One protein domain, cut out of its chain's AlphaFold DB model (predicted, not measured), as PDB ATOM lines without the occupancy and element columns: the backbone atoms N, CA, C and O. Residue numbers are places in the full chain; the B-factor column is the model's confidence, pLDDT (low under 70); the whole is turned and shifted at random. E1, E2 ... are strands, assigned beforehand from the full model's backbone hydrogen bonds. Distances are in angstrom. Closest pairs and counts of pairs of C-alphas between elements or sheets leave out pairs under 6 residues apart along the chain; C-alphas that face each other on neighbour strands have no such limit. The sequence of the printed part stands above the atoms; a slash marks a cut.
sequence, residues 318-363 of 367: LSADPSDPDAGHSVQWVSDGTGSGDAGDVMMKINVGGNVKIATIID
ATOM      1  N   LEU A 318       3.495  20.945  50.460       94.19
ATOM      2  CA  LEU A 318       3.577  21.808  49.285       94.19
ATOM      3  C   LEU A 318       2.180  22.199  48.812       94.19
ATOM      4  O   LEU A 318       1.294  21.356  48.743       94.19
ATOM      5  N   SER A 319       2.034  23.459  48.406       92.50
ATOM      6  CA  SER A 319       0.791  24.038  47.875       92.50
ATOM      7  C   SER A 319       0.531  23.765  46.392       92.50
ATOM      8  O   SER A 319      -0.315  24.407  45.765       92.50
ATOM      9  N   ALA A 320       1.318  22.864  45.805       93.94
ATOM     10  CA  ALA A 320       1.134  22.311  44.476       93.94
ATOM     11  C   ALA A 320       2.024  21.072  44.310       93.94
ATOM     12  O   ALA A 320       3.064  20.944  44.964       93.94
ATOM     13  N   ASP A 321       1.667  20.213  43.354       94.25
ATOM     14  CA  ASP A 321       2.552  19.138  42.910       94.25
ATOM     15  C   ASP A 321       3.904  19.718  42.441       94.25
ATOM     16  O   ASP A 321       3.920  20.640  41.615       94.25
ATOM     17  N   PRO A 322       5.044  19.154  42.883       94.75
ATOM     18  CA  PRO A 322       6.352  19.498  42.342       94.75
ATOM     19  C   PRO A 322       6.397  19.349  40.820       94.75
ATOM     20  O   PRO A 322       5.717  18.489  40.244       94.75
ATOM     21  N   SER A 323       7.269  20.121  40.167       94.75
ATOM     22  CA  SER A 323       7.567  19.921  38.748       94.75
ATOM     23  C   SER A 323       8.026  18.488  38.481       94.75
ATOM     24  O   SER A 323       8.577  17.815  39.357       94.75
ATOM     25  N   ASP A 324       7.809  18.011  37.257       94.44
ATOM     26  CA  ASP A 324       8.234  16.666  36.889       94.44
ATOM     27  C   ASP A 324       9.757  16.525  37.035       94.44
ATOM     28  O   ASP A 324      10.490  17.380  36.532       94.44
ATOM     29  N   PRO A 325      10.254  15.478  37.724       94.88
ATOM     30  CA  PRO A 325      11.686  15.244  37.803       94.88
ATOM     31  C   PRO A 325      12.256  14.932  36.421       94.88
ATOM     32  O   PRO A 325      11.582  14.332  35.575       94.88
ATOM     33  N   ASP A 326      13.535  15.250  36.223       94.88
ATOM     34  CA  ASP A 326      14.289  14.797  35.056       94.88
ATOM     35  C   ASP A 326      14.246  13.267  34.925       94.88
ATOM     36  O   ASP A 326      14.124  12.530  35.911       94.88
ATOM     37  N   ALA A 327      14.383  12.760  33.698       94.25
ATOM     38  CA  ALA A 327      14.382  11.322  33.450       94.25
ATOM     39  C   ALA A 327      15.446  10.605  34.306       94.25
ATOM     40  O   ALA A 327      16.619  10.972  34.299       94.25
ATOM     41  N   GLY A 328      15.027   9.563  35.028       92.44
ATOM     42  CA  GLY A 328      15.868   8.807  35.959       92.44
ATOM     43  C   GLY A 328      15.809   9.282  37.413       92.44
ATOM     44  O   GLY A 328      16.424   8.644  38.264       92.44
ATOM     45  N   HIS A 329      15.058  10.345  37.714       94.00
ATOM     46  CA  HIS A 329      14.950  10.909  39.059       94.00
ATOM     47  C   HIS A 329      13.538  10.768  39.643       94.00
ATOM     48  O   HIS A 329      12.555  10.477  38.952       94.00
ATOM     49  N   SER A 330      13.453  10.988  40.953       94.81
ATOM     50  CA  SER A 330      12.207  11.015  41.709       94.81
ATOM     51  C   SER A 330      12.161  12.194  42.668       94.81
ATOM     52  O   SER A 330      13.197  12.589  43.197       94.81
ATOM     53  N   VAL A 331      10.957  12.682  42.952       95.25
ATOM     54  CA  VAL A 331      10.686  13.687  43.986       95.25
ATOM     55  C   VAL A 331       9.668  13.110  44.963       95.25
ATOM     56  O   VAL A 331       8.702  12.480  44.535       95.25
ATOM     57  N   GLN A 332       9.896  13.315  46.259       95.31
ATOM     58  CA  GLN A 332       8.956  13.009  47.336       95.31
ATOM     59  C   GLN A 332       8.501  14.325  47.973       95.31
ATOM     60  O   GLN A 332       9.322  15.229  48.131       95.31
ATOM     61  N   TRP A 333       7.222  14.433  48.323       95.56
ATOM     62  CA  TRP A 333       6.674  15.585  49.041       95.56
ATOM     63  C   TRP A 333       5.492  15.182  49.927       95.56
ATOM     64  O   TRP A 333       5.015  14.049  49.853       95.56
ATOM     65  N   VAL A 334       5.018  16.119  50.748       95.62
ATOM     66  CA  VAL A 334       3.754  16.006  51.486       95.62
ATOM     67  C   VAL A 334       2.712  16.889  50.799       95.62
ATOM     68  O   VAL A 334       2.988  18.062  50.545       95.62
ATOM     69  N   SER A 335       1.543  16.344  50.467       94.06
ATOM     70  CA  SER A 335       0.438  17.119  49.887       94.06
ATOM     71  C   SER A 335      -0.249  17.960  50.964       94.06
ATOM     72  O   SER A 335      -0.459  17.494  52.084       94.06
ATOM     73  N   ASP A 336      -0.626  19.199  50.644       94.25
ATOM     74  CA  ASP A 336      -1.519  20.015  51.480       94.25
ATOM     75  C   ASP A 336      -3.008  19.851  51.098       94.25
ATOM     76  O   ASP A 336      -3.873  20.548  51.635       94.25
ATOM     77  N   GLY A 337      -3.311  18.914  50.190       90.81
ATOM     78  CA  GLY A 337      -4.637  18.673  49.613       90.81
ATOM     79  C   GLY A 337      -4.881  19.430  48.306       90.81
ATOM     80  O   GLY A 337      -5.952  19.300  47.709       90.81
ATOM     81  N   THR A 338      -3.912  20.222  47.847       89.56
ATOM     82  CA  THR A 338      -3.914  20.811  46.508       89.56
ATOM     83  C   THR A 338      -3.063  19.973  45.549       89.56
ATOM     84  O   THR A 338      -1.978  19.508  45.883       89.56
ATOM     85  N   GLY A 339      -3.554  19.769  44.322       88.81
ATOM     86  CA  GLY A 339      -2.884  18.903  43.348       88.81
ATOM     87  C   GLY A 339      -3.239  17.427  43.533       88.81
ATOM     88  O   GLY A 339      -4.419  17.078  43.592       88.81
ATOM     89  N   SER A 340      -2.230  16.559  43.531       91.25
ATOM     90  CA  SER A 340      -2.390  15.114  43.680       91.25
ATOM     91  C   SER A 340      -2.312  14.697  45.153       91.25
ATOM     92  O   SER A 340      -1.369  15.060  45.851       91.25
ATOM     93  N   GLY A 341      -3.238  13.836  45.588       91.75
ATOM     94  CA  GLY A 341      -3.300  13.323  46.964       91.75
ATOM     95  C   GLY A 341      -4.029  14.259  47.931       91.75
ATOM     96  O   GLY A 341      -4.141  15.462  47.682       91.75
ATOM     97  N   ASP A 342      -4.518  13.694  49.029       92.31
ATOM     98  CA  ASP A 342      -5.221  14.419  50.084       92.31
ATOM     99  C   ASP A 342      -4.237  15.119  51.038       92.31
ATOM    100  O   ASP A 342      -3.030  14.871  51.041       92.31
ATOM    101  N   ALA A 343      -4.748  16.040  51.856       92.75
ATOM    102  CA  ALA A 343      -3.926  16.786  52.804       92.75
ATOM    103  C   ALA A 343      -3.259  15.850  53.827       92.75
ATOM    104  O   ALA A 343      -3.933  15.149  54.581       92.75
ATOM    105  N   GLY A 344      -1.929  15.898  53.888       91.00
ATOM    106  CA  GLY A 344      -1.104  15.034  54.730       91.00
ATOM    107  C   GLY A 344      -0.574  13.787  54.022       91.00
ATOM    108  O   GLY A 344       0.263  13.094  54.605       91.00
ATOM    109  N   ASP A 345      -0.993  13.515  52.782       94.38
ATOM    110  CA  ASP A 345      -0.465  12.389  52.019       94.38
ATOM    111  C   ASP A 345       1.026  12.565  51.746       94.38
ATOM    112  O   ASP A 345       1.486  13.632  51.332       94.38
ATOM    113  N   VAL A 346       1.789  11.484  51.908       95.56
ATOM    114  CA  VAL A 346       3.172  11.432  51.430       95.56
ATOM    115  C   VAL A 346       3.148  10.925  50.003       95.56
ATOM    116  O   VAL A 346       2.808   9.770  49.740       95.56
ATOM    117  N   MET A 347       3.564  11.780  49.084       95.94
ATOM    118  CA  MET A 347       3.490  11.562  47.651       95.94
ATOM    119  C   MET A 347       4.879  11.342  47.063       95.94
ATOM    120  O   MET A 347       5.886  11.848  47.565       95.94
ATOM    121  N   MET A 348       4.943  10.599  45.962       96.00
ATOM    122  CA  MET A 348       6.154  10.463  45.162       96.00
ATOM    123  C   MET A 348       5.846  10.497  43.677       96.00
ATOM    124  O   MET A 348       4.900   9.881  43.187       96.00
ATOM    125  N   LYS A 349       6.715  11.195  42.953       95.38
ATOM    126  CA  LYS A 349       6.704  11.297  41.503       95.38
ATOM    127  C   LYS A 349       8.009  10.731  40.971       95.38
ATOM    128  O   LYS A 349       9.078  11.070  41.471       95.38
ATOM    129  N   ILE A 350       7.927   9.867  39.964       95.69
ATOM    130  CA  ILE A 350       9.092   9.246  39.322       95.69
ATOM    131  C   ILE A 350       8.977   9.431  37.816       95.69
ATOM    132  O   ILE A 350       7.919   9.162  37.242       95.69
ATOM    133  N   ASN A 351      10.073   9.838  37.174       94.75
ATOM    134  CA  ASN A 351      10.181   9.888  35.721       94.75
ATOM    135  C   ASN A 351      11.143   8.803  35.226       94.75
ATOM    136  O   ASN A 351      12.340   8.845  35.507       94.75
ATOM    137  N   VAL A 352      10.635   7.845  34.449       93.00
ATOM    138  CA  VAL A 352      11.468   6.829  33.789       93.00
ATOM    139  C   VAL A 352      11.270   6.924  32.282       93.00
ATOM    140  O   VAL A 352      10.207   6.598  31.753       93.00
ATOM    141  N   GLY A 353      12.311   7.381  31.581       87.62
ATOM    142  CA  GLY A 353      12.302   7.489  30.119       87.62
ATOM    143  C   GLY A 353      11.237   8.443  29.569       87.62
ATOM    144  O   GLY A 353      10.639   8.139  28.541       87.62
ATOM    145  N   GLY A 354      10.957   9.550  30.267       88.56
ATOM    146  CA  GLY A 354       9.964  10.554  29.864       88.56
ATOM    147  C   GLY A 354       8.527  10.236  30.285       88.56
ATOM    148  O   GLY A 354       7.625  11.015  29.993       88.56
ATOM    149  N   ASN A 355       8.296   9.110  30.968       94.06
ATOM    150  CA  ASN A 355       6.988   8.748  31.502       94.06
ATOM    151  C   ASN A 355       6.944   9.056  32.996       94.06
ATOM    152  O   ASN A 355       7.655   8.427  33.785       94.06
ATOM    153  N   VAL A 356       6.082   9.997  33.370       95.56
ATOM    154  CA  VAL A 356       5.893  10.424  34.755       95.56
ATOM    155  C   VAL A 356       4.770   9.616  35.391       95.56
ATOM    156  O   VAL A 356       3.680   9.491  34.832       95.56
ATOM    157  N   LYS A 357       5.034   9.062  36.574       95.06
ATOM    158  CA  LYS A 357       4.017   8.447  37.428       95.06
ATOM    159  C   LYS A 357       3.998   9.133  38.781       95.06
ATOM    160  O   LYS A 357       5.058   9.421  39.332       95.06
ATOM    161  N   ILE A 358       2.793   9.337  39.299       95.25
ATOM    162  CA  ILE A 358       2.532   9.843  40.644       95.25
ATOM    163  C   ILE A 358       1.930   8.698  41.455       95.25
ATOM    164  O   ILE A 358       1.093   7.950  40.944       95.25
ATOM    165  N   ALA A 359       2.389   8.542  42.691       94.31
ATOM    166  CA  ALA A 359       1.876   7.561  43.627       94.31
ATOM    167  C   ALA A 359       1.780   8.161  45.030       94.31
ATOM    168  O   ALA A 359       2.674   8.891  45.463       94.31
ATOM    169  N   THR A 360       0.726   7.787  45.744       95.06
ATOM    170  CA  THR A 360       0.619   7.973  47.189       95.06
ATOM    171  C   THR A 360       1.440   6.881  47.871       95.06
ATOM    172  O   THR A 360       1.181   5.692  47.680       95.06
ATOM    173  N   ILE A 361       2.473   7.270  48.621       94.56
ATOM    174  CA  ILE A 361       3.268   6.353  49.449       94.56
ATOM    175  C   ILE A 361       2.521   6.072  50.753       94.56
ATOM    176  O   ILE A 361       2.445   4.924  51.190       94.56
ATOM    177  N   ILE A 362       1.999   7.130  51.375       94.00
ATOM    178  CA  ILE A 362       1.206   7.069  52.601       94.00
ATOM    179  C   ILE A 362      -0.026   7.927  52.374       94.00
ATOM    180  O   ILE A 362       0.105   9.107  52.067       94.00
ATOM    181  N   ASP A 363      -1.183   7.301  52.525       92.44
ATOM    182  CA  ASP A 363      -2.492   7.935  52.447       92.44
ATOM    183  C   ASP A 363      -2.928   8.308  53.869       92.44
ATOM    184  O   ASP A 363      -2.958   7.449  54.759       92.44
TER     185      ASP A 363
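Overview. This is residues 318 to 363 of the 367 residues of an uncharacterized protein of candidate division MSBL1 archaeon SCGC-AAA382N08 (UniProt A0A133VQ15). This is one small, strongly twisted sheet of three long strands side by side, E1, E2 and E3, with chain outside the named strands over one of its faces and the other face bare. Residues 318 to 329, which hold no named element, run lengthwise over the E1 side of that face, turn round and come back as E1; the link from E1 to E2 also folds over that face, near Ser 340. The printed part has 46 residues, with no named helix and three named strands that follow each other along the chain as E1, E2, E3 and stand in the same order across the sheet, antiparallel throughout. The class is all strand, though the strands hold 21 of the 46 printed residues, under half. The whole is compact, with a radius of gyration of the C-alphas of 10.1 A, and elongated in outline, with spans of 29 by 18 by 12 A.

Arrangement. The first named strand after residues 318 to 329 is E1, residues 330 to 335, an edge strand of the sheet. Its neighbour is E2, residues 346 to 352, the inner strand. E1 and E2 form a hairpin and are antiparallel, with an angle of 155 degrees between their N-to-C directions. Among the C-alphas that face each other, those of Ser 330 and Ile 350 are 4.3 A apart and those of Val 334 and Val 346 are 4.6 A apart. Between these two strands N 331 and O 349 are within hydrogen-bond range at 2.9 A, and so are N 347 and O 333 at 2.8 A. The other edge strand is E3, residues 355 to 362. E2 and E3 form a second hairpin, antiparallel at 158 degrees between their directions. Among the C-alphas that face each other here, those of Asn 351 and Val 356 are 4.4 A apart and those of Val 346 and Ile 362 are 4.9 A apart. N 348 and O 359 are within hydrogen-bond range at 2.9 A, and N 357 and O 350 at 3.0 A. The three strands make a meander, each strand the antiparallel neighbour of the one before with no named helix between. The C-alphas of the sheet lie up to 5.5 A off the best plane through them.

Along the chain. The printed part begins at Leu 318, with its C-alpha at (3.577, 21.808, 49.285). E1 runs from Ser 330, C-alpha at (12.207, 11.015, 41.709), to Ser 335, and is 15.6 A long from first to last C-alpha. E2 runs from Val 346 to Val 352 over 20.0 A. E3, the longest strand with 8 residues, runs from Asn 355 to Ile 362 over 21.9 A and ends with its C-alpha at (1.206, 7.069, 52.601).

Size, cuts and confidence. The two C-alphas farthest apart are those of Ala 343 and Gly 353, 29.4 A from each other. The C-alphas of the first and last printed residues, Leu 318 and Asp 363, are 15.5 A apart. The printed part has no cut. The link from E1 to E2 is short, with 10 residues, the link from E2 to E3 is tight, with 2 residues, and there is no long link. In the stretch of residues 318 to 329 the C-alphas lie 6 to 14 A from the mean of all C-alphas. The mean pLDDT of the printed part is 93.7, and no printed residue is under 70 in this predicted model.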